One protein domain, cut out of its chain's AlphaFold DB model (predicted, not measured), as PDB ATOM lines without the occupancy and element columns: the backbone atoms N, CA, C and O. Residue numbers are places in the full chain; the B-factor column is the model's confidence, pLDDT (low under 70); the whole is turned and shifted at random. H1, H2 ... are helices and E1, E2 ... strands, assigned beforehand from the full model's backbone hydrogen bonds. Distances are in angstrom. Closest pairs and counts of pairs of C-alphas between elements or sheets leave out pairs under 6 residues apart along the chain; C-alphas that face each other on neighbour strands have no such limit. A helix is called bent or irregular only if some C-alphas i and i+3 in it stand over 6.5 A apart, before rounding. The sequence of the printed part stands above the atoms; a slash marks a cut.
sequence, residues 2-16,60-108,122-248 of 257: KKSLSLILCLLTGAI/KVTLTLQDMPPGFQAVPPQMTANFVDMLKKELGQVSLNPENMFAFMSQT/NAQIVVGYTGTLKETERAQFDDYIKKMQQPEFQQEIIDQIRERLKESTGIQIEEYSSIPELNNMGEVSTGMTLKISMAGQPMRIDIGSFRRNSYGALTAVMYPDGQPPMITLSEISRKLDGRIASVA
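What this domain is: This is residues 2 to 16, 60 to 108 and 122 to 248 of the 257 residues of an uncharacterized protein of Cyanobacteria bacterium UBA11371 (UniProt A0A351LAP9). A twisted sheet of seven strands is the middle of three layers: H1, H2, H3 and H4 cover one face, and H6 packs along the other. The sheet curls round H1. The printed part has 191 residues, with named elements in the order H1 E1 H2 E2 E3 H3 H4 E4 H5 E5 E6 E7 H6; the sheet's order is E1 E2 E3 E7 E6 E5 E4, all antiparallel. The class is mixed, helices and strands; the whole is compact, with a radius of gyration of the C-alphas of 15.5 A, and rounded, spanning 43 by 39 by 31 A.

How they stand to each other: H1, residues 2 to 16, touches H2, residues 77 to 92, the closest C-alphas being Ser 6 and Phe 83, 5.1 A. With residues 11 to 16 alone H1 touches H4, residues 151 to 165, closest at C-alphas Ala 15 and Ile 157, 5.6 A. E1, residues 72 to 74, is an edge strand beside E2, residues 102 to 106, with N 73 and O 105 at 2.8 A. H2 is on the sheet. E3, residues 125 to 132, has neighbours E2, N 104 to O 126 at 2.8 A, and E7, residues 215 to 224, N 127 to O 220 at 2.9 A. H3, residues 135 to 148, is over E6, residues 201 to 212, and E5, residues 188 to 198, at a height over the sheet of 9.0 A. H4, on the same face as H3, runs along edge strand E4, residues 171 to 178, at 10 degrees on the local plane. E4 and E5 pair through N 193 and O 177, 2.8 A. H5, residues 180 to 184, is on the opposite face, only just over E5, with 3 C-alphas. E5, E6 and E7 form a meander, each strand the antiparallel neighbour of the one before, with N 194 to O 205 and N 206 to O 221 both 2.8 A. H6, residues 233 to 247, on the same face as H5, is over E7 at 8.8 A height over the sheet. O i to N i+4 pairs within hydrogen-bond range are complete in H4, but 10 of 11 in H1 and H6, 10 of 12 in H2, 8 of 10 in H3 and 0 of 1 in H5, where 1 of 2 O i to N i+3 pairs is.

Where its parts are: H1 begins at C-alpha 2 (-53.336, 28.611, -9.506) and is 22.0 A long. E5, E6 and E7 measure 31.1, 35.9 and 30.5 A. E4 bends by 60 degrees at residue 174. H2 is irregular, C-alphas 79 and 82 being 7.3 A apart, and H5 only just, C-alphas 181 and 184 being 6.52 A apart. H6, 21.6 A long, ends at C-alpha 247 (-28.726, 5.229, -3.232).

The domain as a whole: Residues 17 to 59 and 109 to 121 are not printed; the C-alpha gaps are 24.5 A from 16 to 60 and 7.2 A from 108 to 122. Of the links printed whole, none is long. Mean pLDDT of the printed part is 84.6; 29 residues are under 70, among them 2 to 16.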
ATOM      1  N   LYS A   2     -53.328  30.099  -9.584       36.53
ATOM      2  CA  LYS A   2     -53.336  28.611  -9.506       36.53
ATOM      3  C   LYS A   2     -53.401  27.895 -10.872       36.53
ATOM      4  O   LYS A   2     -52.670  26.943 -11.098       36.53
ATOM      5  N   LYS A   3     -54.244  28.376 -11.800       38.97
ATOM      6  CA  LYS A   3     -54.388  27.793 -13.151       38.97
ATOM      7  C   LYS A   3     -53.209  28.120 -14.080       38.97
ATOM      8  O   LYS A   3     -52.808  27.273 -14.862       38.97
ATOM      9  N   SER A   4     -52.635  29.319 -13.957       42.69
ATOM     10  CA  SER A   4     -51.531  29.790 -14.804       42.69
ATOM     11  C   SER A   4     -50.205  29.095 -14.473       42.69
ATOM     12  O   SER A   4     -49.498  28.681 -15.381       42.69
ATOM     13  N   LEU A   5     -49.915  28.862 -13.186       46.34
ATOM     14  CA  LEU A   5     -48.711  28.142 -12.749       46.34
ATOM     15  C   LEU A   5     -48.709  26.672 -13.205       46.34
ATOM     16  O   LEU A   5     -47.699  26.165 -13.687       46.34
ATOM     17  N   SER A   6     -49.866  26.009 -13.097       44.22
ATOM     18  CA  SER A   6     -50.050  24.629 -13.556       44.22
ATOM     19  C   SER A   6     -49.854  24.497 -15.070       44.22
ATOM     20  O   SER A   6     -49.304  23.494 -15.515       44.22
ATOM     21  N   LEU A   7     -50.288  25.496 -15.846       50.28
ATOM     22  CA  LEU A   7     -50.176  25.507 -17.303       50.28
ATOM     23  C   LEU A   7     -48.722  25.703 -17.755       50.28
ATOM     24  O   LEU A   7     -48.235  24.912 -18.550       50.28
ATOM     25  N   ILE A   8     -48.012  26.689 -17.193       52.03
ATOM     26  CA  ILE A   8     -46.592  26.953 -17.498       52.03
ATOM     27  C   ILE A   8     -45.769  25.686 -17.296       52.03
ATOM     28  O   ILE A   8     -45.073  25.238 -18.197       52.03
ATOM     29  N   LEU A   9     -45.892  25.066 -16.127       50.06
ATOM     30  CA  LEU A   9     -45.041  23.944 -15.765       50.06
ATOM     31  C   LEU A   9     -45.344  22.673 -16.580       50.06
ATOM     32  O   LEU A   9     -44.438  21.885 -16.832       50.06
ATOM     33  N   CYS A  10     -46.582  22.511 -17.064       52.38
ATOM     34  CA  CYS A  10     -46.951  21.408 -17.959       52.38
ATOM     35  C   CYS A  10     -46.582  21.653 -19.419       52.38
ATOM     36  O   CYS A  10     -46.295  20.705 -20.145       52.38
ATOM     37  N   LEU A  11     -46.561  22.908 -19.860       50.06
ATOM     38  CA  LEU A  11     -46.091  23.255 -21.196       50.06
ATOM     39  C   LEU A  11     -44.593  23.019 -21.339       50.06
ATOM     40  O   LEU A  11     -44.151  22.539 -22.379       50.06
ATOM     41  N   LEU A  12     -43.844  23.247 -20.260       50.69
ATOM     42  CA  LEU A  12     -42.424  22.935 -20.194       50.69
ATOM     43  C   LEU A  12     -42.188  21.433 -20.314       50.69
ATOM     44  O   LEU A  12     -41.433  21.013 -21.176       50.69
ATOM     45  N   THR A  13     -42.899  20.592 -19.566       50.72
ATOM     46  CA  THR A  13     -42.715  19.135 -19.679       50.72
ATOM     47  C   THR A  13     -43.300  18.542 -20.962       50.72
ATOM     48  O   THR A  13     -42.726  17.620 -21.530       50.72
ATOM     49  N   GLY A  14     -44.417  19.079 -21.458       44.50
ATOM     50  CA  GLY A  14     -45.073  18.595 -22.671       44.50
ATOM     51  C   GLY A  14     -44.317  18.946 -23.953       44.50
ATOM     52  O   GLY A  14     -44.291  18.133 -24.869       44.50
ATOM     53  N   ALA A  15     -43.692  20.124 -24.040       39.03
ATOM     54  CA  ALA A  15     -42.879  20.498 -25.200       39.03
ATOM     55  C   ALA A  15     -41.481  19.879 -25.153       39.03
ATOM     56  O   ALA A  15     -40.938  19.545 -26.201       39.03
ATOM     57  N   ILE A  16     -40.949  19.638 -23.948       45.16
ATOM     58  CA  ILE A  16     -39.735  18.848 -23.782       45.16
ATOM     59  C   ILE A  16     -39.960  17.475 -24.453       45.16
ATOM     60  O   ILE A  16     -39.279  17.145 -25.415       45.16
ATOM     61  N   LYS A  60     -36.696   7.152  -1.015       75.31
ATOM     62  CA  LYS A  60     -37.275   8.158  -1.907       75.31
ATOM     63  C   LYS A  60     -36.171   9.127  -2.300       75.31
ATOM     64  O   LYS A  60     -35.735   9.947  -1.493       75.31
ATOM     65  N   VAL A  61     -35.716   9.022  -3.543       89.31
ATOM     66  CA  VAL A  61     -34.745   9.938  -4.137       89.31
ATOM     67  C   VAL A  61     -35.459  11.246  -4.447       89.31
ATOM     68  O   VAL A  61     -35.880  11.505  -5.567       89.31
ATOM     69  N   THR A  62     -35.696  12.049  -3.421       92.94
ATOM     70  CA  THR A  62     -36.484  13.275  -3.528       92.94
ATOM     71  C   THR A  62     -35.879  14.360  -2.662       92.94
ATOM     72  O   THR A  62     -35.269  14.064  -1.629       92.94
ATOM     73  N   LEU A  63     -36.053  15.612  -3.075       93.56
ATOM     74  CA  LEU A  63     -35.765  16.732  -2.196       93.56
ATOM     75  C   LEU A  63     -36.839  16.820  -1.115       93.56
ATOM     76  O   LEU A  63     -38.023  16.568  -1.332       93.56
ATOM     77  N   THR A  64     -36.395  17.201   0.065       94.25
ATOM     78  CA  THR A  64     -37.188  17.421   1.263       94.25
ATOM     79  C   THR A  64     -37.082  18.885   1.668       94.25
ATOM     80  O   THR A  64     -36.213  19.618   1.199       94.25
ATOM     81  N   LEU A  65     -37.939  19.321   2.591       93.19
ATOM     82  CA  LEU A  65     -37.886  20.694   3.089       93.19
ATOM     83  C   LEU A  65     -36.530  21.038   3.733       93.19
ATOM     84  O   LEU A  65     -36.094  22.178   3.654       93.19
ATOM     85  N   GLN A  66     -35.837  20.050   4.311       94.44
ATOM     86  CA  GLN A  66     -34.508  20.225   4.911       94.44
ATOM     87  C   GLN A  66     -33.423  20.542   3.873       94.44
ATOM     88  O   GLN A  66     -32.363  21.057   4.221       94.44
ATOM     89  N   ASP A  67     -33.670  20.242   2.597       94.56
ATOM     90  CA  ASP A  67     -32.750  20.587   1.518       94.56
ATOM     91  C   ASP A  67     -32.886  22.051   1.088       94.56
ATOM     92  O   ASP A  67     -31.992  22.555   0.401       94.56
ATOM     93  N   MET A  68     -33.976  22.722   1.475       95.06
ATOM     94  CA  MET A  68     -34.259  24.110   1.121       95.06
ATOM     95  C   MET A  68     -33.666  25.087   2.148       95.06
ATOM     96  O   MET A  68     -33.531  24.743   3.325       95.06
ATOM     97  N   PRO A  69     -33.346  26.327   1.741       93.31
ATOM     98  CA  PRO A  69     -33.004  27.386   2.681       93.31
ATOM     99  C   PRO A  69     -34.148  27.691   3.667       93.31
ATOM    100  O   PRO A  69     -35.319  27.409   3.375       93.31
ATOM    101  N   PRO A  70     -33.849  28.341   4.806       91.06
ATOM    102  CA  PRO A  70     -34.880  28.884   5.685       91.06
ATOM    103  C   PRO A  70     -35.862  29.789   4.925       91.06
ATOM    104  O   PRO A  70     -35.469  30.549   4.043       91.06
ATOM    105  N   GLY A  71     -37.147  29.713   5.282       88.94
ATOM    106  CA  GLY A  71     -38.221  30.486   4.644       88.94
ATOM    107  C   GLY A  71     -38.993  29.728   3.563       88.94
ATOM    108  O   GLY A  71     -40.066  30.175   3.165       88.94
ATOM    109  N   PHE A  72     -38.524  28.559   3.126       92.62
ATOM    110  CA  PHE A  72     -39.321  27.668   2.285       92.62
ATOM    111  C   PHE A  72     -40.366  26.896   3.091       92.62
ATOM    112  O   PHE A  72     -40.183  26.592   4.270       92.62
ATOM    113  N   GLN A  73     -41.460  26.545   2.421       91.31
ATOM    114  CA  GLN A  73     -42.475  25.614   2.897       91.31
ATOM    115  C   GLN A  73     -42.876  24.669   1.769       91.31
ATOM    116  O   GLN A  73     -42.800  25.020   0.591       91.31
ATOM    117  N   ALA A  74     -43.313  23.462   2.127       90.31
ATOM    118  CA  ALA A  74     -43.899  22.547   1.157       90.31
ATOM    119  C   ALA A  74     -45.183  23.159   0.582       90.31
ATOM    120  O   ALA A  74     -46.021  23.675   1.326       90.31
ATOM    121  N   VAL A  75     -45.346  23.092  -0.739       84.62
ATOM    122  CA  VAL A  75     -46.585  23.551  -1.368       84.62
ATOM    123  C   VAL A  75     -47.710  22.589  -0.962       84.62
ATOM    124  O   VAL A  75     -47.556  21.378  -1.144       84.62
ATOM    125  N   PRO A  76     -48.843  23.085  -0.427       76.44
ATOM    126  CA  PRO A  76     -49.942  22.223  -0.011       76.44
ATOM    127  C   PRO A  76     -50.425  21.327  -1.163       76.44
ATOM    128  O   PRO A  76     -50.588  21.832  -2.281       76.44
ATOM    129  N   PRO A  77     -50.731  20.035  -0.918       73.88
ATOM    130  CA  PRO A  77     -51.175  19.109  -1.963       73.88
ATOM    131  C   PRO A  77     -52.371  19.619  -2.770       73.88
ATOM    132  O   PRO A  77     -52.469  19.365  -3.962       73.88
ATOM    133  N   GLN A  78     -53.262  20.410  -2.163       74.12
ATOM    134  CA  GLN A  78     -54.424  20.977  -2.856       74.12
ATOM    135  C   GLN A  78     -54.037  21.991  -3.947       74.12
ATOM    136  O   GLN A  78     -54.831  22.264  -4.844       74.12
ATOM    137  N   MET A  79     -52.841  22.583  -3.870       66.06
ATOM    138  CA  MET A  79     -52.327  23.493  -4.898       66.06
ATOM    139  C   MET A  79     -51.533  22.765  -5.985       66.06
ATOM    140  O   MET A  79     -51.432  23.289  -7.093       66.06
ATOM    141  N   THR A  80     -51.004  21.574  -5.696       69.62
ATOM    142  CA  THR A  80     -50.194  20.787  -6.636       69.62
ATOM    143  C   THR A  80     -50.942  19.617  -7.262       69.62
ATOM    144  O   THR A  80     -50.492  19.154  -8.298       69.62
ATOM    145  N   ALA A  81     -52.078  19.165  -6.723       71.69
ATOM    146  CA  ALA A  81     -52.792  17.970  -7.193       71.69
ATOM    147  C   ALA A  81     -53.094  18.005  -8.701       71.69
ATOM    148  O   ALA A  81     -52.636  17.144  -9.444       71.69
ATOM    149  N   ASN A  82     -53.750  19.068  -9.176       68.75
ATOM    150  CA  ASN A  82     -54.068  19.218 -10.601       68.75
ATOM    151  C   ASN A  82     -52.811  19.270 -11.484       68.75
ATOM    152  O   ASN A  82     -52.821  18.789 -12.613       68.75
ATOM    153  N   PHE A  83     -51.732  19.861 -10.968       68.12
ATOM    154  CA  PHE A  83     -50.454  19.924 -11.667       68.12
ATOM    155  C   PHE A  83     -49.789  18.544 -11.733       68.12
ATOM    156  O   PHE A  83     -49.347  18.135 -12.796       68.12
ATOM    157  N   VAL A  84     -49.751  17.818 -10.616       70.19
ATOM    158  CA  VAL A  84     -49.190  16.467 -10.498       70.19
ATOM    159  C   VAL A  84     -49.907  15.508 -11.442       70.19
ATOM    160  O   VAL A  84     -49.248  14.757 -12.158       70.19
ATOM    161  N   ASP A  85     -51.237  15.553 -11.479       74.62
ATOM    162  CA  ASP A  85     -52.037  14.673 -12.331       74.62
ATOM    163  C   ASP A  85     -51.828  14.986 -13.816       74.62
ATOM    164  O   ASP A  85     -51.654  14.077 -14.632       74.62
ATOM    165  N   MET A  86     -51.770  16.270 -14.171       69.94
ATOM    166  CA  MET A  86     -51.474  16.696 -15.539       69.94
ATOM    167  C   MET A  86     -50.043  16.336 -15.949       69.94
ATOM    168  O   MET A  86     -49.840  15.798 -17.033       69.94
ATOM    169  N   LEU A  87     -49.063  16.548 -15.070       70.19
ATOM    170  CA  LEU A  87     -47.671  16.187 -15.319       70.19
ATOM    171  C   LEU A  87     -47.527  14.679 -15.527       70.19
ATOM    172  O   LEU A  87     -46.902  14.252 -16.492       70.19
ATOM    173  N   LYS A  88     -48.141  13.865 -14.664       74.31
ATOM    174  CA  LYS A  88     -48.175  12.404 -14.820       74.31
ATOM    175  C   LYS A  88     -48.800  11.991 -16.145       74.31
ATOM    176  O   LYS A  88     -48.290  11.082 -16.790       74.31
ATOM    177  N   LYS A  89     -49.876  12.657 -16.567       76.44
ATOM    178  CA  LYS A  89     -50.524  12.386 -17.853       76.44
ATOM    179  C   LYS A  89     -49.607  12.708 -19.035       76.44
ATOM    180  O   LYS A  89     -49.507  11.894 -19.946       76.44
ATOM    181  N   GLU A  90     -48.950  13.864 -19.033       69.69
ATOM    182  CA  GLU A  90     -48.049  14.270 -20.122       69.69
ATOM    183  C   GLU A  90     -46.778  13.411 -20.159       69.69
ATOM    184  O   GLU A  90     -46.395  12.919 -21.218       69.69
ATOM    185  N   LEU A  91     -46.165  13.143 -19.005       69.25
ATOM    186  CA  LEU A  91     -44.981  12.285 -18.911       69.25
ATOM    187  C   LEU A  91     -45.302  10.814 -19.219       69.25
ATOM    188  O   LEU A  91     -44.522  10.133 -19.883       69.25
ATOM    189  N   GLY A  92     -46.489  10.340 -18.839       70.88
ATOM    190  CA  GLY A  92     -46.960   8.998 -19.176       70.88
ATOM    191  C   GLY A  92     -47.105   8.772 -20.685       70.88
ATOM    192  O   GLY A  92     -46.883   7.657 -21.155       70.88
ATOM    193  N   GLN A  93     -47.393   9.817 -21.475       69.19
ATOM    194  CA  GLN A  93     -47.438   9.711 -22.944       69.19
ATOM    195  C   GLN A  93     -46.070   9.420 -23.570       69.19
ATOM    196  O   GLN A  93     -46.010   8.932 -24.698       69.19
ATOM    197  N   VAL A  94     -44.989   9.701 -22.845       61.34
ATOM    198  CA  VAL A  94     -43.607   9.511 -23.297       61.34
ATOM    199  C   VAL A  94     -42.876   8.449 -22.475       61.34
ATOM    200  O   VAL A  94     -41.652   8.404 -22.460       61.34
ATOM    201  N   SER A  95     -43.637   7.566 -21.817       66.88
ATOM    202  CA  SER A  95     -43.125   6.466 -20.981       66.88
ATOM    203  C   SER A  95     -42.235   6.916 -19.818       66.88
ATOM    204  O   SER A  95     -41.433   6.136 -19.314       66.88
ATOM    205  N   LEU A  96     -42.395   8.157 -19.353       67.88
ATOM    206  CA  LEU A  96     -41.732   8.655 -18.156       67.88
ATOM    207  C   LEU A  96     -42.701   8.599 -16.978       67.88
ATOM    208  O   LEU A  96     -43.770   9.206 -16.998       67.88
ATOM    209  N   ASN A  97     -42.307   7.888 -15.925       73.44
ATOM    210  CA  ASN A  97     -43.106   7.745 -14.715       73.44
ATOM    211  C   ASN A  97     -42.489   8.581 -13.587       73.44
ATOM    212  O   ASN A  97     -41.509   8.150 -12.978       73.44
ATOM    213  N   PRO A  98     -43.016   9.784 -13.290       79.06
ATOM    214  CA  PRO A  98     -42.541  10.554 -12.148       79.06
ATOM    215  C   PRO A  98     -42.958   9.850 -10.848       79.06
ATOM    216  O   PRO A  98     -44.148   9.715 -10.551       79.06
ATOM    217  N   GLU A  99     -41.984   9.417 -10.052       83.25
ATOM    218  CA  GLU A  99     -42.231   8.730  -8.778       83.25
ATOM    219  C   GLU A  99     -42.200   9.721  -7.608       83.25
ATOM    220  O   GLU A  99     -43.084   9.744  -6.750       83.25
ATOM    221  N   ASN A 100     -41.182  10.581  -7.592       88.12
ATOM    222  CA  ASN A 100     -40.760  11.318  -6.406       88.12
ATOM    223  C   ASN A 100     -40.921  12.832  -6.584       88.12
ATOM    224  O   ASN A 100     -39.944  13.583  -6.540       88.12
ATOM    225  N   MET A 101     -42.158  13.272  -6.816       88.25
ATOM    226  CA  MET A 101     -42.473  14.691  -6.988       88.25
ATOM    227  C   MET A 101     -42.278  15.494  -5.700       88.25
ATOM    228  O   MET A 101     -42.675  15.057  -4.620       88.25
ATOM    229  N   PHE A 102     -41.746  16.704  -5.840       90.69
ATOM    230  CA  PHE A 102     -41.614  17.678  -4.763       90.69
ATOM    231  C   PHE A 102     -41.956  19.086  -5.260       90.69
ATOM    232  O   PHE A 102     -41.794  19.417  -6.436       90.69
ATOM    233  N   ALA A 103     -42.444  19.916  -4.342       91.44
ATOM    234  CA  ALA A 103     -42.749  21.314  -4.595       91.44
ATOM    235  C   ALA A 103     -42.581  22.122  -3.305       91.44
ATOM    236  O   ALA A 103     -43.184  21.801  -2.277       91.44
ATOM    237  N   PHE A 104     -41.798  23.191  -3.378       92.19
ATOM    238  CA  PHE A 104     -41.541  24.120  -2.288       92.19
ATOM    239  C   PHE A 104     -41.786  25.548  -2.760       92.19
ATOM    240  O   PHE A 104     -41.544  25.880  -3.919       92.19
ATOM    241  N   MET A 105     -42.252  26.402  -1.860       90.88
ATOM    242  CA  MET A 105     -42.378  27.832  -2.107       90.88
ATOM    243  C   MET A 105     -41.764  28.617  -0.956       90.88
ATOM    244  O   MET A 105     -41.952  28.243   0.203       90.88
ATOM    245  N   SER A 106     -41.040  29.692  -1.255       89.25
ATOM    246  CA  SER A 106     -40.622  30.635  -0.226       89.25
ATOM    247  C   SER A 106     -41.846  31.408   0.271       89.25
ATOM    248  O   SER A 106     -42.666  31.906  -0.506       89.25
ATOM    249  N   GLN A 107     -42.004  31.478   1.590       71.06
ATOM    250  CA  GLN A 107     -42.911  32.411   2.236       71.06
ATOM    251  C   GLN A 107     -42.083  33.539   2.833       71.06
ATOM    252  O   GLN A 107     -41.241  33.321   3.704       71.06
ATOM    253  N   THR A 108     -42.361  34.770   2.422       57.78
ATOM    254  CA  THR A 108     -41.904  35.939   3.167       57.78
ATOM    255  C   THR A 108     -42.852  36.147   4.346       57.78
ATOM    256  O   THR A 108     -43.858  36.842   4.223       57.78
ATOM    257  N   ASN A 122     -39.158  38.115  -2.383       65.62
ATOM    258  CA  ASN A 122     -38.360  37.038  -2.982       65.62
ATOM    259  C   ASN A 122     -39.218  35.766  -3.121       65.62
ATOM    260  O   ASN A 122     -38.888  34.710  -2.575       65.62
ATOM    261  N   ALA A 123     -40.384  35.885  -3.760       84.62
ATOM    262  CA  ALA A 123     -41.300  34.783  -3.987       84.62
ATOM    263  C   ALA A 123     -40.641  33.814  -4.969       84.62
ATOM    264  O   ALA A 123     -40.435  34.138  -6.129       84.62
ATOM    265  N   GLN A 124     -40.296  32.625  -4.504       90.25
ATOM    266  CA  GLN A 124     -39.616  31.619  -5.295       90.25
ATOM    267  C   GLN A 124     -40.357  30.302  -5.161       90.25
ATOM    268  O   GLN A 124     -40.753  29.903  -4.066       90.25
ATOM    269  N   ILE A 125     -40.519  29.609  -6.279       91.00
ATOM    270  CA  ILE A 125     -41.124  28.286  -6.331       91.00
ATOM    271  C   ILE A 125     -40.079  27.318  -6.877       91.00
ATOM    272  O   ILE A 125     -39.479  27.564  -7.920       91.00
ATOM    273  N   VAL A 126     -39.872  26.212  -6.171       93.50
ATOM    274  CA  VAL A 126     -39.005  25.107  -6.579       93.50
ATOM    275  C   VAL A 126     -39.881  23.883  -6.772       93.50
ATOM    276  O   VAL A 126     -40.622  23.498  -5.871       93.50
ATOM    277  N   VAL A 127     -39.796  23.254  -7.932       91.88
ATOM    278  CA  VAL A 127     -40.570  22.057  -8.277       91.88
ATOM    279  C   VAL A 127     -39.673  21.056  -8.969       91.88
ATOM    280  O   VAL A 127     -38.701  21.422  -9.626       91.88
ATOM    281  N   GLY A 128     -40.007  19.783  -8.856       91.44
ATOM    282  CA  GLY A 128     -39.297  18.765  -9.601       91.44
ATOM    283  C   GLY A 128     -39.777  17.370  -9.287       91.44
ATOM    284  O   GLY A 128     -40.696  17.159  -8.490       91.44
ATOM    285  N   TYR A 129     -39.150  16.411  -9.944       90.88
ATOM    286  CA  TYR A 129     -39.365  14.999  -9.697       90.88
ATOM    287  C   TYR A 129     -38.110  14.204 -10.033       90.88
ATOM    288  O   TYR A 129     -37.247  14.652 -10.791       90.88
ATOM    289  N   THR A 130     -38.053  12.989  -9.498       91.75
ATOM    290  CA  THR A 130     -37.190  11.930 -10.021       91.75
ATOM    291  C   THR A 130     -38.026  10.719 -10.399       91.75
ATOM    292  O   THR A 130     -39.161  10.552  -9.927       91.75
ATOM    293  N   GLY A 131     -37.463   9.883 -11.259       89.31
ATOM    294  CA  GLY A 131     -38.024   8.593 -11.629       89.31
ATOM    295  C   GLY A 131     -36.917   7.630 -12.023       89.31
ATOM    296  O   GLY A 131     -35.807   8.051 -12.374       89.31
ATOM    297  N   THR A 132     -37.218   6.340 -11.943       89.44
ATOM    298  CA  THR A 132     -36.332   5.314 -12.481       89.44
ATOM    299  C   THR A 132     -36.525   5.177 -13.993       89.44
ATOM    300  O   THR A 132     -37.627   5.344 -14.511       89.44
ATOM    301  N   LEU A 133     -35.434   4.914 -14.708       86.50
ATOM    302  CA  LEU A 133     -35.381   4.700 -16.150       86.50
ATOM    303  C   LEU A 133     -34.873   3.285 -16.412       86.50
ATOM    304  O   LEU A 133     -33.803   2.897 -15.925       86.50
ATOM    305  N   LYS A 134     -35.611   2.526 -17.218       88.75
ATOM    306  CA  LYS A 134     -35.148   1.252 -17.778       88.75
ATOM    307  C   LYS A 134     -34.029   1.499 -18.781       88.75
ATOM    308  O   LYS A 134     -33.909   2.583 -19.337       88.75
ATOM    309  N   GLU A 135     -33.255   0.465 -19.091       86.62
ATOM    310  CA  GLU A 135     -32.111   0.583 -20.004       86.62
ATOM    311  C   GLU A 135     -32.471   1.210 -21.362       86.62
ATOM    312  O   GLU A 135     -31.785   2.110 -21.840       86.62
ATOM    313  N   THR A 136     -33.605   0.813 -21.944       84.62
ATOM    314  CA  THR A 136     -34.107   1.385 -23.203       84.62
ATOM    315  C   THR A 136     -34.514   2.854 -23.075       84.62
ATOM    316  O   THR A 136     -34.366   3.618 -24.024       84.62
ATOM    317  N   GLU A 137     -35.016   3.257 -21.908       86.50
ATOM    318  CA  GLU A 137     -35.443   4.630 -21.612       86.50
ATOM    319  C   GLU A 137     -34.225   5.533 -21.344       86.50
ATOM    320  O   GLU A 137     -34.249   6.712 -21.689       86.50
ATOM    321  N   ARG A 138     -33.122   4.983 -20.806       89.12
ATOM    322  CA  ARG A 138     -31.868   5.721 -20.560       89.12
ATOM    323  C   ARG A 138     -31.257   6.253 -21.852       89.12
ATOM    324  O   ARG A 138     -30.951   7.435 -21.926       89.12
ATOM    325  N   ALA A 139     -31.116   5.409 -22.875       88.62
ATOM    326  CA  ALA A 139     -30.551   5.835 -24.157       88.62
ATOM    327  C   ALA A 139     -31.400   6.935 -24.819       88.62
ATOM    328  O   ALA A 139     -30.868   7.934 -25.295       88.62
ATOM    329  N   GLN A 140     -32.730   6.789 -24.775       88.06
ATOM    330  CA  GLN A 140     -33.659   7.793 -25.298       88.06
ATOM    331  C   GLN A 140     -33.563   9.116 -24.535       88.06
ATOM    332  O   GLN A 140     -33.560  10.177 -25.157       88.06
ATOM    333  N   PHE A 141     -33.454   9.056 -23.205       89.25
ATOM    334  CA  PHE A 141     -33.243  10.234 -22.371       89.25
ATOM    335  C   PHE A 141     -31.922  10.931 -22.724       89.25
ATOM    336  O   PHE A 141     -31.908  12.140 -22.926       89.25
ATOM    337  N   ASP A 142     -30.827  10.185 -22.862       91.44
ATOM    338  CA  ASP A 142     -29.503  10.742 -23.165       91.44
ATOM    339  C   ASP A 142     -29.470  11.428 -24.534       91.44
ATOM    340  O   ASP A 142     -28.964  12.548 -24.659       91.44
ATOM    341  N   ASP A 143     -30.043  10.794 -25.555       90.62
ATOM    342  CA  ASP A 143     -30.158  11.379 -26.891       90.62
ATOM    343  C   ASP A 143     -31.042  12.625 -26.883       90.62
ATOM    344  O   ASP A 143     -30.741  13.620 -27.545       90.62
ATOM    345  N   TYR A 144     -32.119  12.592 -26.103       87.88
ATOM    346  CA  TYR A 144     -33.004  13.728 -25.931       87.88
ATOM    347  C   TYR A 144     -32.294  14.914 -25.253       87.88
ATOM    348  O   TYR A 144     -32.369  16.040 -25.746       87.88
ATOM    349  N   ILE A 145     -31.535  14.674 -24.181       91.56
ATOM    350  CA  ILE A 145     -30.743  15.708 -23.498       91.56
ATOM    351  C   ILE A 145     -29.690  16.312 -24.434       91.56
ATOM    352  O   ILE A 145     -29.515  17.530 -24.444       91.56
ATOM    353  N   LYS A 146     -29.032  15.499 -25.268       91.81
ATOM    354  CA  LYS A 146     -28.085  16.001 -26.280       91.81
ATOM    355  C   LYS A 146     -28.774  16.889 -27.314       91.81
ATOM    356  O   LYS A 146     -28.249  17.950 -27.639       91.81
ATOM    357  N   LYS A 147     -29.960  16.502 -27.799       90.62
ATOM    358  CA  LYS A 147     -30.768  17.354 -28.690       90.62
ATOM    359  C   LYS A 147     -31.156  18.660 -28.005       90.62
ATOM    360  O   LYS A 147     -31.025  19.714 -28.604       90.62
ATOM    361  N   MET A 148     -31.528  18.619 -26.728       89.25
ATOM    362  CA  MET A 148     -31.837  19.811 -25.926       89.25
ATOM    363  C   MET A 148     -30.686  20.796 -25.770       89.25
ATOM    364  O   MET A 148     -30.927  21.942 -25.403       89.25
ATOM    365  N   GLN A 149     -29.445  20.386 -26.013       91.12
ATOM    366  CA  GLN A 149     -28.299  21.291 -26.031       91.12
ATOM    367  C   GLN A 149     -28.113  21.977 -27.398       91.12
ATOM    368  O   GLN A 149     -27.336  22.924 -27.495       91.12
ATOM    369  N   GLN A 150     -28.814  21.523 -28.444       93.56
ATOM    370  CA  GLN A 150     -28.742  22.090 -29.791       93.56
ATOM    371  C   GLN A 150     -29.646  23.329 -29.901       93.56
ATOM    372  O   GLN A 150     -30.838  23.231 -29.591       93.56
ATOM    373  N   PRO A 151     -29.126  24.483 -30.362       92.81
ATOM    374  CA  PRO A 151     -29.906  25.715 -30.478       92.81
ATOM    375  C   PRO A 151     -31.168  25.571 -31.334       92.81
ATOM    376  O   PRO A 151     -32.218  26.102 -30.979       92.81
ATOM    377  N   GLU A 152     -31.095  24.822 -32.436       94.31
ATOM    378  CA  GLU A 152     -32.215  24.637 -33.364       94.31
ATOM    379  C   GLU A 152     -33.371  23.885 -32.696       94.31
ATOM    380  O   GLU A 152     -34.535  24.253 -32.847       94.31
ATOM    381  N   PHE A 153     -33.045  22.864 -31.901       89.88
ATOM    382  CA  PHE A 153     -34.034  22.084 -31.166       89.88
ATOM    383  C   PHE A 153     -34.617  22.869 -29.983       89.88
ATOM    384  O   PHE A 153     -35.816  22.785 -29.716       89.88
ATOM    385  N   GLN A 154     -33.801  23.683 -29.301       90.88
ATOM    386  CA  GLN A 154     -34.300  24.608 -28.278       90.88
ATOM    387  C   GLN A 154     -35.309  25.588 -28.878       90.88
ATOM    388  O   GLN A 154     -36.406  25.729 -28.341       90.88
ATOM    389  N   GLN A 155     -34.976  26.217 -30.005       93.19
ATOM    390  CA  GLN A 155     -35.878  27.132 -30.699       93.19
ATOM    391  C   GLN A 155     -37.195  26.437 -31.078       93.19
ATOM    392  O   GLN A 155     -38.259  26.988 -30.801       93.19
ATOM    393  N   GLU A 156     -37.141  25.218 -31.627       91.38
ATOM    394  CA  GLU A 156     -38.338  24.437 -31.966       91.38
ATOM    395  C   GLU A 156     -39.243  24.217 -30.743       91.38
ATOM    396  O   GLU A 156     -40.451  24.460 -30.802       91.38
ATOM    397  N   ILE A 157     -38.666  23.809 -29.610       88.00
ATOM    398  CA  ILE A 157     -39.413  23.601 -28.365       88.00
ATOM    399  C   ILE A 157     -40.032  24.906 -27.874       88.00
ATOM    400  O   ILE A 157     -41.204  24.921 -27.496       88.00
ATOM    401  N   ILE A 158     -39.283  26.007 -27.895       91.19
ATOM    402  CA  ILE A 158     -39.800  27.310 -27.474       91.19
ATOM    403  C   ILE A 158     -40.946  27.760 -28.379       91.19
ATOM    404  O   ILE A 158     -41.945  28.270 -27.871       91.19
ATOM    405  N   ASP A 159     -40.853  27.540 -29.686       92.12
ATOM    406  CA  ASP A 159     -41.922  27.891 -30.620       92.12
ATOM    407  C   ASP A 159     -43.173  27.036 -30.394       92.12
ATOM    408  O   ASP A 159     -44.284  27.572 -30.361       92.12
ATOM    409  N   GLN A 160     -43.016  25.740 -30.099       87.75
ATOM    410  CA  GLN A 160     -44.132  24.887 -29.680       87.75
ATOM    411  C   GLN A 160     -44.762  25.360 -28.362       87.75
ATOM    412  O   GLN A 160     -45.991  25.357 -28.228       87.75
ATOM    413  N   ILE A 161     -43.955  25.786 -27.383       85.94
ATOM    414  CA  ILE A 161     -44.478  26.329 -26.122       85.94
ATOM    415  C   ILE A 161     -45.225  27.636 -26.384       85.94
ATOM    416  O   ILE A 161     -46.342  27.796 -25.891       85.94
ATOM    417  N   ARG A 162     -44.654  28.553 -27.174       89.62
ATOM    418  CA  ARG A 162     -45.302  29.815 -27.560       89.62
ATOM    419  C   ARG A 162     -46.645  29.560 -28.225       89.62
ATOM    420  O   ARG A 162     -47.614  30.211 -27.850       89.62
ATOM    421  N   GLU A 163     -46.718  28.602 -29.147       88.38
ATOM    422  CA  GLU A 163     -47.966  28.237 -29.822       88.38
ATOM    423  C   GLU A 163     -49.035  27.797 -28.819       88.38
ATOM    424  O   GLU A 163     -50.136  28.341 -28.803       88.38
ATOM    425  N   ARG A 164     -48.685  26.883 -27.909       82.00
ATOM    426  CA  ARG A 164     -49.610  26.406 -26.870       82.00
ATOM    427  C   ARG A 164     -49.988  27.497 -25.860       82.00
ATOM    428  O   ARG A 164     -51.068  27.450 -25.277       82.00
ATOM    429  N   LEU A 165     -49.114  28.479 -25.640       83.56
ATOM    430  CA  LEU A 165     -49.380  29.621 -24.765       83.56
ATOM    431  C   LEU A 165     -50.293  30.673 -25.401       83.56
ATOM    432  O   LEU A 165     -50.859  31.466 -24.650       83.56
ATOM    433  N   LYS A 166     -50.503  30.683 -26.725       84.75
ATOM    434  CA  LYS A 166     -51.422  31.641 -27.375       84.75
ATOM    435  C   LYS A 166     -52.848  31.547 -26.833       84.75
ATOM    436  O   LYS A 166     -53.534  32.559 -26.729       84.75
ATOM    437  N   GLU A 167     -53.277  30.345 -26.458       79.81
ATOM    438  CA  GLU A 167     -54.593  30.096 -25.858       79.81
ATOM    439  C   GLU A 167     -54.641  30.463 -24.365       79.81
ATOM    440  O   GLU A 167     -55.713  30.561 -23.762       79.81
ATOM    441  N   SER A 168     -53.480  30.682 -23.746       76.62
ATOM    442  CA  SER A 168     -53.368  31.026 -22.336       76.62
ATOM    443  C   SER A 168     -53.446  32.537 -22.132       76.62
ATOM    444  O   SER A 168     -52.663  33.321 -22.665       76.62
ATOM    445  N   THR A 169     -54.400  32.981 -21.318       74.94
ATOM    446  CA  THR A 169     -54.507  34.397 -20.970       74.94
ATOM    447  C   THR A 169     -53.438  34.757 -19.941       74.94
ATOM    448  O   THR A 169     -53.449  34.265 -18.811       74.94
ATOM    449  N   GLY A 170     -52.536  35.658 -20.329       78.00
ATOM    450  CA  GLY A 170     -51.597  36.303 -19.414       78.00
ATOM    451  C   GLY A 170     -50.306  35.535 -19.150       78.00
ATOM    452  O   GLY A 170     -49.742  35.731 -18.079       78.00
ATOM    453  N   ILE A 171     -49.842  34.682 -20.068       86.19
ATOM    454  CA  ILE A 171     -48.488  34.114 -20.038       86.19
ATOM    455  C   ILE A 171     -47.834  34.333 -21.405       86.19
ATOM    456  O   ILE A 171     -48.403  33.947 -22.423       86.19
ATOM    457  N   GLN A 172     -46.648  34.934 -21.441       89.75
ATOM    458  CA  GLN A 172     -45.879  35.145 -22.674       89.75
ATOM    459  C   GLN A 172     -44.414  34.798 -22.436       89.75
ATOM    460  O   GLN A 172     -43.878  35.171 -21.400       89.75
ATOM    461  N   ILE A 173     -43.768  34.106 -23.377       93.19
ATOM    462  CA  ILE A 173     -42.310  33.917 -23.352       93.19
ATOM    463  C   ILE A 173     -41.667  35.130 -24.012       93.19
ATOM    464  O   ILE A 173     -41.876  35.360 -25.205       93.19
ATOM    465  N   GLU A 174     -40.874  35.865 -23.243       94.81
ATOM    466  CA  GLU A 174     -40.160  37.057 -23.698       94.81
ATOM    467  C   GLU A 174     -38.761  36.688 -24.200       94.81
ATOM    468  O   GLU A 174     -38.378  37.049 -25.310       94.81
ATOM    469  N   GLU A 175     -38.016  35.909 -23.413       96.00
ATOM    470  CA  GLU A 175     -36.633  35.520 -23.707       96.00
ATOM    471  C   GLU A 175     -36.390  34.068 -23.283       96.00
ATOM    472  O   GLU A 175     -37.074  33.534 -22.405       96.00
ATOM    473  N   TYR A 176     -35.392  33.428 -23.890       95.94
ATOM    474  CA  TYR A 176     -34.876  32.143 -23.437       95.94
ATOM    475  C   TYR A 176     -33.362  32.070 -23.657       95.94
ATOM    476  O   TYR A 176     -32.831  32.701 -24.573       95.94
ATOM    477  N   SER A 177     -32.668  31.303 -22.823       95.69
ATOM    478  CA  SER A 177     -31.235  31.035 -22.959       95.69
ATOM    479  C   SER A 177     -30.883  29.673 -22.372       95.69
ATOM    480  O   SER A 177     -31.581  29.168 -21.496       95.69
ATOM    481  N   SER A 178     -29.784  29.073 -22.820       95.06
ATOM    482  CA  SER A 178     -29.225  27.887 -22.170       95.06
ATOM    483  C   SER A 178     -28.551  28.246 -20.838       95.06
ATOM    484  O   SER A 178     -28.177  29.398 -20.613       95.06
ATOM    485  N   ILE A 179     -28.389  27.248 -19.963       94.62
ATOM    486  CA  ILE A 179     -27.622  27.328 -18.709       94.62
ATOM    487  C   ILE A 179     -26.460  26.320 -18.807       94.62
ATOM    488  O   ILE A 179     -26.589  25.179 -18.348       94.62
ATOM    489  N   PRO A 180     -25.338  26.670 -19.465       91.06
ATOM    490  CA  PRO A 180     -24.273  25.715 -19.764       91.06
ATOM    491  C   PRO A 180     -23.611  25.113 -18.523       91.06
ATOM    492  O   PRO A 180     -23.125  23.983 -18.588       91.06
ATOM    493  N   GLU A 181     -23.604  25.815 -17.383       90.38
ATOM    494  CA  GLU A 181     -23.035  25.281 -16.140       90.38
ATOM    495  C   GLU A 181     -23.747  24.014 -15.642       90.38
ATOM    496  O   GLU A 181     -23.142  23.213 -14.923       90.38
ATOM    497  N   LEU A 182     -24.998  23.792 -16.059       90.38
ATOM    498  CA  LEU A 182     -25.764  22.603 -15.699       90.38
ATOM    499  C   LEU A 182     -25.396  21.368 -16.511       90.38
ATOM    500  O   LEU A 182     -25.711  20.280 -16.044       90.38
ATOM    501  N   ASN A 183     -24.678  21.497 -17.634       88.75
ATOM    502  CA  ASN A 183     -24.292  20.375 -18.507       88.75
ATOM    503  C   ASN A 183     -23.273  19.406 -17.874       88.75
ATOM    504  O   ASN A 183     -22.880  18.422 -18.497       88.75
ATOM    505  N   ASN A 184     -22.833  19.685 -16.644       88.44
ATOM    506  CA  ASN A 184     -21.893  18.866 -15.879       88.44
ATOM    507  C   ASN A 184     -22.554  18.166 -14.675       88.44
ATOM    508  O   ASN A 184     -21.857  17.718 -13.764       88.44
ATOM    509  N   MET A 185     -23.889  18.109 -14.621       89.62
ATOM    510  CA  MET A 185     -24.631  17.389 -13.579       89.62
ATOM    511  C   MET A 185     -24.899  15.938 -14.006       89.62
ATOM    512  O   MET A 185     -25.287  15.686 -15.147       89.62
ATOM    513  N   GLY A 186     -24.744  14.981 -13.086       90.69
ATOM    514  CA  GLY A 186     -24.967  13.564 -13.387       90.69
ATOM    515  C   GLY A 186     -23.989  13.002 -14.428       90.69
ATOM    516  O   GLY A 186     -22.791  13.269 -14.379       90.69
ATOM    517  N   GLU A 187     -24.509  12.184 -15.341       93.81
ATOM    518  CA  GLU A 187     -23.812  11.674 -16.535       93.81
ATOM    519  C   GLU A 187     -24.211  12.439 -17.800       93.81
ATOM    520  O   GLU A 187     -23.382  12.666 -18.679       93.81
ATOM    521  N   VAL A 188     -25.482  12.837 -17.887       92.69
ATOM    522  CA  VAL A 188     -26.006  13.725 -18.926       92.69
ATOM    523  C   VAL A 188     -26.916  14.755 -18.281       92.69
ATOM    524  O   VAL A 188     -27.670  14.438 -17.358       92.69
ATOM    525  N   SER A 189     -26.859  15.988 -18.767       95.31
ATOM    526  CA  SER A 189     -27.653  17.086 -18.229       95.31
ATOM    527  C   SER A 189     -27.839  18.218 -19.227       95.31
ATOM    528  O   SER A 189     -27.066  18.377 -20.169       95.31
ATOM    529  N   THR A 190     -28.898  18.993 -19.030       95.50
ATOM    530  CA  THR A 190     -29.166  20.229 -19.763       95.50
ATOM    531  C   THR A 190     -29.904  21.210 -18.865       95.50
ATOM    532  O   THR A 190     -30.601  20.806 -17.925       95.50
ATOM    533  N   GLY A 191     -29.769  22.494 -19.172       95.00
ATOM    534  CA  GLY A 191     -30.466  23.564 -18.485       95.00
ATOM    535  C   GLY A 191     -30.865  24.694 -19.423       95.00
ATOM    536  O   GLY A 191     -30.149  25.004 -20.377       95.00
ATOM    537  N   MET A 192     -32.000  25.322 -19.133       95.62
ATOM    538  CA  MET A 192     -32.472  26.522 -19.816       95.62
ATOM    539  C   MET A 192     -33.111  27.497 -18.833       95.62
ATOM    540  O   MET A 192     -33.758  27.080 -17.877       95.62
ATOM    541  N   THR A 193     -32.978  28.785 -19.109       96.44
ATOM    542  CA  THR A 193     -33.718  29.856 -18.448       96.44
ATOM    543  C   THR A 193     -34.743  30.409 -19.418       96.44
ATOM    544  O   THR A 193     -34.431  30.675 -20.578       96.44
ATOM    545  N   LEU A 194     -35.954  30.636 -18.928       96.19
ATOM    546  CA  LEU A 194     -37.019  31.336 -19.630       96.19
ATOM    547  C   LEU A 194     -37.353  32.610 -18.880       96.19
ATOM    548  O   LEU A 194     -37.588  32.575 -17.672       96.19
ATOM    549  N   LYS A 195     -37.446  33.720 -19.600       96.44
ATOM    550  CA  LYS A 195     -38.097  34.928 -19.111       96.44
ATOM    551  C   LYS A 195     -39.525  34.927 -19.627       96.44
ATOM    552  O   LYS A 195     -39.752  34.847 -20.836       96.44
ATOM    553  N   ILE A 196     -40.482  34.988 -18.712       93.50
ATOM    554  CA  ILE A 196     -41.901  35.013 -19.039       93.50
ATOM    555  C   ILE A 196     -42.578  36.237 -18.429       93.50
ATOM    556  O   ILE A 196     -42.249  36.646 -17.323       93.50
ATOM    557  N   SER A 197     -43.591  36.766 -19.100       91.31
ATOM    558  CA  SER A 197     -44.545  37.696 -18.498       91.31
ATOM    559  C   SER A 197     -45.753  36.913 -18.013       91.31
ATOM    560  O   SER A 197     -46.441  36.291 -18.822       91.31
ATOM    561  N   MET A 198     -46.024  36.921 -16.706       84.69
ATOM    562  CA  MET A 198     -47.209  36.306 -16.111       84.69
ATOM    563  C   MET A 198     -48.102  37.387 -15.499       84.69
ATOM    564  O   MET A 198     -47.734  38.024 -14.519       84.69
ATOM    565  N   ALA A 199     -49.293  37.597 -16.066       84.44
ATOM    566  CA  ALA A 199     -50.218  38.669 -15.683       84.44
ATOM    567  C   ALA A 199     -49.549  40.064 -15.649       84.44
ATOM    568  O   ALA A 199     -49.835  40.876 -14.774       84.44
ATOM    569  N   GLY A 200     -48.637  40.320 -16.597       84.56
ATOM    570  CA  GLY A 200     -47.872  41.566 -16.688       84.56
ATOM    571  C   GLY A 200     -46.680  41.658 -15.729       84.56
ATOM    572  O   GLY A 200     -45.997  42.677 -15.727       84.56
ATOM    573  N   GLN A 201     -46.416  40.625 -14.923       87.31
ATOM    574  CA  GLN A 201     -45.243  40.556 -14.052       87.31
ATOM    575  C   GLN A 201     -44.144  39.712 -14.711       87.31
ATOM    576  O   GLN A 201     -44.401  38.545 -15.027       87.31
ATOM    577  N   PRO A 202     -42.933  40.258 -14.916       93.06
ATOM    578  CA  PRO A 202     -41.825  39.501 -15.476       93.06
ATOM    579  C   PRO A 202     -41.281  38.512 -14.437       93.06
ATOM    580  O   PRO A 202     -40.974  38.864 -13.296       93.06
ATOM    581  N   MET A 203     -41.162  37.258 -14.848       93.31
ATOM    582  CA  MET A 203     -40.677  36.137 -14.054       93.31
ATOM    583  C   MET A 203     -39.576  35.417 -14.827       93.31
ATOM    584  O   MET A 203     -39.617  35.331 -16.054       93.31
ATOM    585  N   ARG A 204     -38.630  34.829 -14.105       95.75
ATOM    586  CA  ARG A 204     -37.685  33.848 -14.629       95.75
ATOM    587  C   ARG A 204     -38.069  32.445 -14.200       95.75
ATOM    588  O   ARG A 204     -38.598  32.233 -13.108       95.75
ATOM    589  N   ILE A 205     -37.806  31.496 -15.087       95.56
ATOM    590  CA  ILE A 205     -37.930  30.066 -14.839       95.56
ATOM    591  C   ILE A 205     -36.650  29.410 -15.317       95.56
ATOM    592  O   ILE A 205     -36.421  29.314 -16.519       95.56
ATOM    593  N   ASP A 206     -35.859  28.912 -14.382       96.31
ATOM    594  CA  ASP A 206     -34.736  28.044 -14.691       96.31
ATOM    595  C   ASP A 206     -35.231  26.603 -14.663       96.31
ATOM    596  O   ASP A 206     -35.863  26.185 -13.694       96.31
ATOM    597  N   ILE A 207     -34.946  25.827 -15.702       94.94
ATOM    598  CA  ILE A 207     -35.353  24.427 -15.839       94.94
ATOM    599  C   ILE A 207     -34.112  23.597 -16.113       94.94
ATOM    600  O   ILE A 207     -33.317  23.934 -16.987       94.94
ATOM    601  N   GLY A 208     -33.957  22.499 -15.383       94.69
ATOM    602  CA  GLY A 208     -32.822  21.597 -15.509       94.69
ATOM    603  C   GLY A 208     -33.283  20.155 -15.518       94.69
ATOM    604  O   GLY A 208     -34.126  19.764 -14.708       94.69
ATOM    605  N   SER A 209     -32.717  19.363 -16.422       94.44
ATOM    606  CA  SER A 209     -32.911  17.914 -16.454       94.44
ATOM    607  C   SER A 209     -31.563  17.217 -16.456       94.44
ATOM    608  O   SER A 209     -30.632  17.678 -17.115       94.44
ATOM    609  N   PHE A 210     -31.449  16.107 -15.733       95.44
ATOM    610  CA  PHE A 210     -30.231  15.302 -15.719       95.44
ATOM    611  C   PHE A 210     -30.525  13.830 -15.434       95.44
ATOM    612  O   PHE A 210     -31.581  13.489 -14.899       95.44
ATOM    613  N   ARG A 211     -29.576  12.955 -15.778       94.12
ATOM    614  CA  ARG A 211     -29.607  11.529 -15.431       94.12
ATOM    615  C   ARG A 211     -28.308  11.118 -14.754       94.12
ATOM    616  O   ARG A 211     -27.229  11.500 -15.200       94.12
ATOM    617  N   ARG A 212     -28.410  10.275 -13.728       94.06
ATOM    618  CA  ARG A 212     -27.298   9.500 -13.159       94.06
ATOM    619  C   ARG A 212     -27.756   8.056 -12.991       94.06
ATOM    620  O   ARG A 212     -28.787   7.804 -12.371       94.06
ATOM    621  N   ASN A 213     -27.000   7.100 -13.526       91.75
ATOM    622  CA  ASN A 213     -27.373   5.687 -13.566       91.75
ATOM    623  C   ASN A 213     -28.805   5.496 -14.110       91.75
ATOM    624  O   ASN A 213     -29.181   6.078 -15.129       91.75
ATOM    625  N   SER A 214     -29.628   4.708 -13.428       91.19
ATOM    626  CA  SER A 214     -31.033   4.483 -13.764       91.19
ATOM    627  C   SER A 214     -31.974   5.574 -13.245       91.19
ATOM    628  O   SER A 214     -33.172   5.336 -13.216       91.19
ATOM    629  N   TYR A 215     -31.491   6.735 -12.793       91.56
ATOM    630  CA  TYR A 215     -32.346   7.808 -12.276       91.56
ATOM    631  C   TYR A 215     -32.322   9.022 -13.193       91.56
ATOM    632  O   TYR A 215     -31.261   9.600 -13.430       91.56
ATOM    633  N   GLY A 216     -33.501   9.424 -13.663       91.94
ATOM    634  CA  GLY A 216     -33.733  10.704 -14.322       91.94
ATOM    635  C   GLY A 216     -34.338  11.715 -13.350       91.94
ATOM    636  O   GLY A 216     -35.116  11.352 -12.462       91.94
ATOM    637  N   ALA A 217     -33.995  12.984 -13.529       93.25
ATOM    638  CA  ALA A 217     -34.509  14.093 -12.744       93.25
ATOM    639  C   ALA A 217     -34.869  15.273 -13.646       93.25
ATOM    640  O   ALA A 217     -34.164  15.566 -14.613       93.25
ATOM    641  N   LEU A 218     -35.944  15.969 -13.283       92.75
ATOM    642  CA  LEU A 218     -36.313  17.269 -13.836       92.75
ATOM    643  C   LEU A 218     -36.634  18.198 -12.675       92.75
ATOM    644  O   LEU A 218     -37.365  17.832 -11.752       92.75
ATOM    645  N   THR A 219     -36.090  19.404 -12.728       94.31
ATOM    646  CA  THR A 219     -36.270  20.433 -11.709       94.31
ATOM    647  C   THR A 219     -36.503  21.781 -12.368       94.31
ATOM    648  O   THR A 219     -35.987  22.043 -13.452       94.31
ATOM    649  N   ALA A 220     -37.300  22.628 -11.728       94.50
ATOM    650  CA  ALA A 220     -37.494  24.000 -12.148       94.50
ATOM    651  C   ALA A 220     -37.529  24.946 -10.945       94.50
ATOM    652  O   ALA A 220     -38.041  24.605  -9.873       94.50
ATOM    653  N   VAL A 221     -36.990  26.141 -11.148       95.38
ATOM    654  CA  VAL A 221     -36.931  27.230 -10.180       95.38
ATOM    655  C   VAL A 221     -37.560  28.464 -10.818       95.38
ATOM    656  O   VAL A 221     -37.044  28.986 -11.796       95.38
ATOM    657  N   MET A 222     -38.682  28.925 -10.270       93.75
ATOM    658  CA  MET A 222     -39.398  30.117 -10.729       93.75
ATOM    659  C   MET A 222     -39.253  31.250  -9.716       93.75
ATOM    660  O   MET A 222     -39.460  31.022  -8.526       93.75
ATOM    661  N   TYR A 223     -38.943  32.459 -10.182       93.44
ATOM    662  CA  TYR A 223     -38.696  33.637  -9.343       93.44
ATOM    663  C   TYR A 223     -38.904  34.949 -10.137       93.44
ATOM    664  O   TYR A 223     -38.911  34.905 -11.366       93.44
ATOM    665  N   PRO A 224     -39.126  36.109  -9.490       92.62
ATOM    666  CA  PRO A 224     -39.244  37.401 -10.163       92.62
ATOM    667  C   PRO A 224     -38.012  37.756 -10.996       92.62
ATOM    668  O   PRO A 224     -36.880  37.535 -10.563       92.62
ATOM    669  N   ASP A 225     -38.220  38.357 -12.168       93.31
ATOM    670  CA  ASP A 225     -37.104  38.885 -12.955       93.31
ATOM    671  C   ASP A 225     -36.392  40.031 -12.211       93.31
ATOM    672  O   ASP A 225     -37.004  40.804 -11.472       93.31
ATOM    673  N   GLY A 226     -35.074  40.126 -12.390       90.25
ATOM    674  CA  GLY A 226     -34.233  41.123 -11.720       90.25
ATOM    675  C   GLY A 226     -33.906  40.835 -10.248       90.25
ATOM    676  O   GLY A 226     -33.163  41.607  -9.644       90.25
ATOM    677  N   GLN A 227     -34.404  39.738  -9.668       87.81
ATOM    678  CA  GLN A 227     -34.036  39.296  -8.318       87.81
ATOM    679  C   GLN A 227     -33.273  37.968  -8.379       87.81
ATOM    680  O   GLN A 227     -33.708  37.054  -9.081       87.81
ATOM    681  N   PRO A 228     -32.141  37.820  -7.667       90.44
ATOM    682  CA  PRO A 228     -31.486  36.523  -7.562       90.44
ATOM    683  C   PRO A 228     -32.365  35.557  -6.747       90.44
ATOM    684  O   PRO A 228     -32.942  35.968  -5.735       90.44
ATOM    685  N   PRO A 229     -32.468  34.274  -7.138       93.31
ATOM    686  CA  PRO A 229     -33.209  33.297  -6.354       93.31
ATOM    687  C   PRO A 229     -32.493  33.012  -5.022       93.31
ATOM    688  O   PRO A 229     -31.266  33.013  -4.944       93.31
ATOM    689  N   MET A 230     -33.260  32.709  -3.972       93.06
ATOM    690  CA  MET A 230     -32.758  32.249  -2.667       93.06
ATOM    691  C   MET A 230     -32.020  30.905  -2.753       93.06
ATOM    692  O   MET A 230     -31.209  30.592  -1.885       93.06
ATOM    693  N   ILE A 231     -32.347  30.094  -3.760       95.31
ATOM    694  CA  ILE A 231     -31.614  28.876  -4.116       95.31
ATOM    695  C   ILE A 231     -31.622  28.702  -5.632       95.31
ATOM    696  O   ILE A 231     -32.674  28.777  -6.266       95.31
ATOM    697  N   THR A 232     -30.457  28.483  -6.221       96.62
ATOM    698  CA  THR A 232     -30.302  28.365  -7.678       96.62
ATOM    699  C   THR A 232     -30.681  26.972  -8.180       96.62
ATOM    700  O   THR A 232     -30.629  25.982  -7.441       96.62
ATOM    701  N   LEU A 233     -30.996  26.855  -9.473       96.69
ATOM    702  CA  LEU A 233     -31.223  25.556 -10.112       96.69
ATOM    703  C   LEU A 233     -29.998  24.626 -10.008       96.69
ATOM    704  O   LEU A 233     -30.154  23.421  -9.811       96.69
ATOM    705  N   SER A 234     -28.785  25.177 -10.078       96.31
ATOM    706  CA  SER A 234     -27.527  24.436  -9.915       96.31
ATOM    707  C   SER A 234     -27.369  23.831  -8.520       96.31
ATOM    708  O   SER A 234     -26.931  22.687  -8.385       96.31
ATOM    709  N   GLU A 235     -27.761  24.553  -7.470       96.81
ATOM    710  CA  GLU A 235     -27.744  24.033  -6.097       96.81
ATOM    711  C   GLU A 235     -28.811  22.957  -5.877       96.81
ATOM    712  O   GLU A 235     -28.517  21.913  -5.287       96.81
ATOM    713  N   ILE A 236     -30.027  23.181  -6.389       96.50
ATOM    714  CA  ILE A 236     -31.119  22.197  -6.374       96.50
ATOM    715  C   ILE A 236     -30.691  20.904  -7.073       96.50
ATOM    716  O   ILE A 236     -30.804  19.820  -6.492       96.50
ATOM    717  N   SER A 237     -30.145  21.020  -8.285       95.50
ATOM    718  CA  SER A 237     -29.698  19.879  -9.087       95.50
ATOM    719  C   SER A 237     -28.592  19.105  -8.379       95.50
ATOM    720  O   SER A 237     -28.669  17.886  -8.283       95.50
ATOM    721  N   ARG A 238     -27.615  19.799  -7.780       95.94
ATOM    722  CA  ARG A 238     -26.521  19.165  -7.029       95.94
ATOM    723  C   ARG A 238     -27.003  18.418  -5.786       95.94
ATOM    724  O   ARG A 238     -26.536  17.314  -5.519       95.94
ATOM    725  N   LYS A 239     -27.938  18.997  -5.025       95.88
ATOM    726  CA  LYS A 239     -28.546  18.327  -3.860       95.88
ATOM    727  C   LYS A 239     -29.278  17.054  -4.282       95.88
ATOM    728  O   LYS A 239     -29.142  16.020  -3.631       95.88
ATOM    729  N   LEU A 240     -30.022  17.119  -5.384       94.69
ATOM    730  CA  LEU A 240     -30.763  15.974  -5.903       94.69
ATOM    731  C   LEU A 240     -29.834  14.894  -6.469       94.69
ATOM    732  O   LEU A 240     -30.026  13.712  -6.188       94.69
ATOM    733  N   ASP A 241     -28.792  15.299  -7.189       94.31
ATOM    734  CA  ASP A 241     -27.749  14.414  -7.703       94.31
ATOM    735  C   ASP A 241     -27.012  13.682  -6.572       94.31
ATOM    736  O   ASP A 241     -26.831  12.468  -6.632       94.31
ATOM    737  N   GLY A 242     -26.685  14.388  -5.484       93.94
ATOM    738  CA  GLY A 242     -26.105  13.785  -4.283       93.94
ATOM    739  C   GLY A 242     -27.017  12.733  -3.644       93.94
ATOM    740  O   GLY A 242     -26.548  11.668  -3.237       93.94
ATOM    741  N   ARG A 243     -28.335  12.974  -3.616       92.56
ATOM    742  CA  ARG A 243     -29.313  11.979  -3.143       92.56
ATOM    743  C   ARG A 243     -29.365  10.755  -4.056       92.56
ATOM    744  O   ARG A 243     -29.367   9.642  -3.539       92.56
ATOM    745  N   ILE A 244     -29.344  10.939  -5.380       91.69
ATOM    746  CA  ILE A 244     -29.258   9.825  -6.341       91.69
ATOM    747  C   ILE A 244     -27.974   9.020  -6.104       91.69
ATOM    748  O   ILE A 244     -28.020   7.795  -5.993       91.69
ATOM    749  N   ALA A 245     -26.833   9.700  -5.979       91.12
ATOM    750  CA  ALA A 245     -25.540   9.062  -5.756       91.12
ATOM    751  C   ALA A 245     -25.496   8.256  -4.446       91.12
ATOM    752  O   ALA A 245     -24.848   7.216  -4.402       91.12
ATOM    753  N   SER A 246     -26.216   8.695  -3.406       87.94
ATOM    754  CA  SER A 246     -26.269   7.998  -2.111       87.94
ATOM    755  C   SER A 246     -27.048   6.677  -2.121       87.94
ATOM    756  O   SER A 246     -26.879   5.873  -1.206       87.94
ATOM    757  N   VAL A 247     -27.892   6.443  -3.132       83.06
ATOM    758  CA  VAL A 247     -28.726   5.229  -3.232       83.06
ATOM    759  C   VAL A 247     -28.383   4.352  -4.431       83.06
ATOM    760  O   VAL A 247     -28.800   3.197  -4.486       83.06
ATOM    761  N   ALA A 248     -27.655   4.886  -5.413       67.06
ATOM    762  CA  ALA A 248     -27.260   4.122  -6.579       67.06
ATOM    763  C   ALA A 248     -26.179   3.095  -6.186       67.06
ATOM    764  O   ALA A 248     -25.132   3.485  -5.658       67.06
TER     765      ALA A 248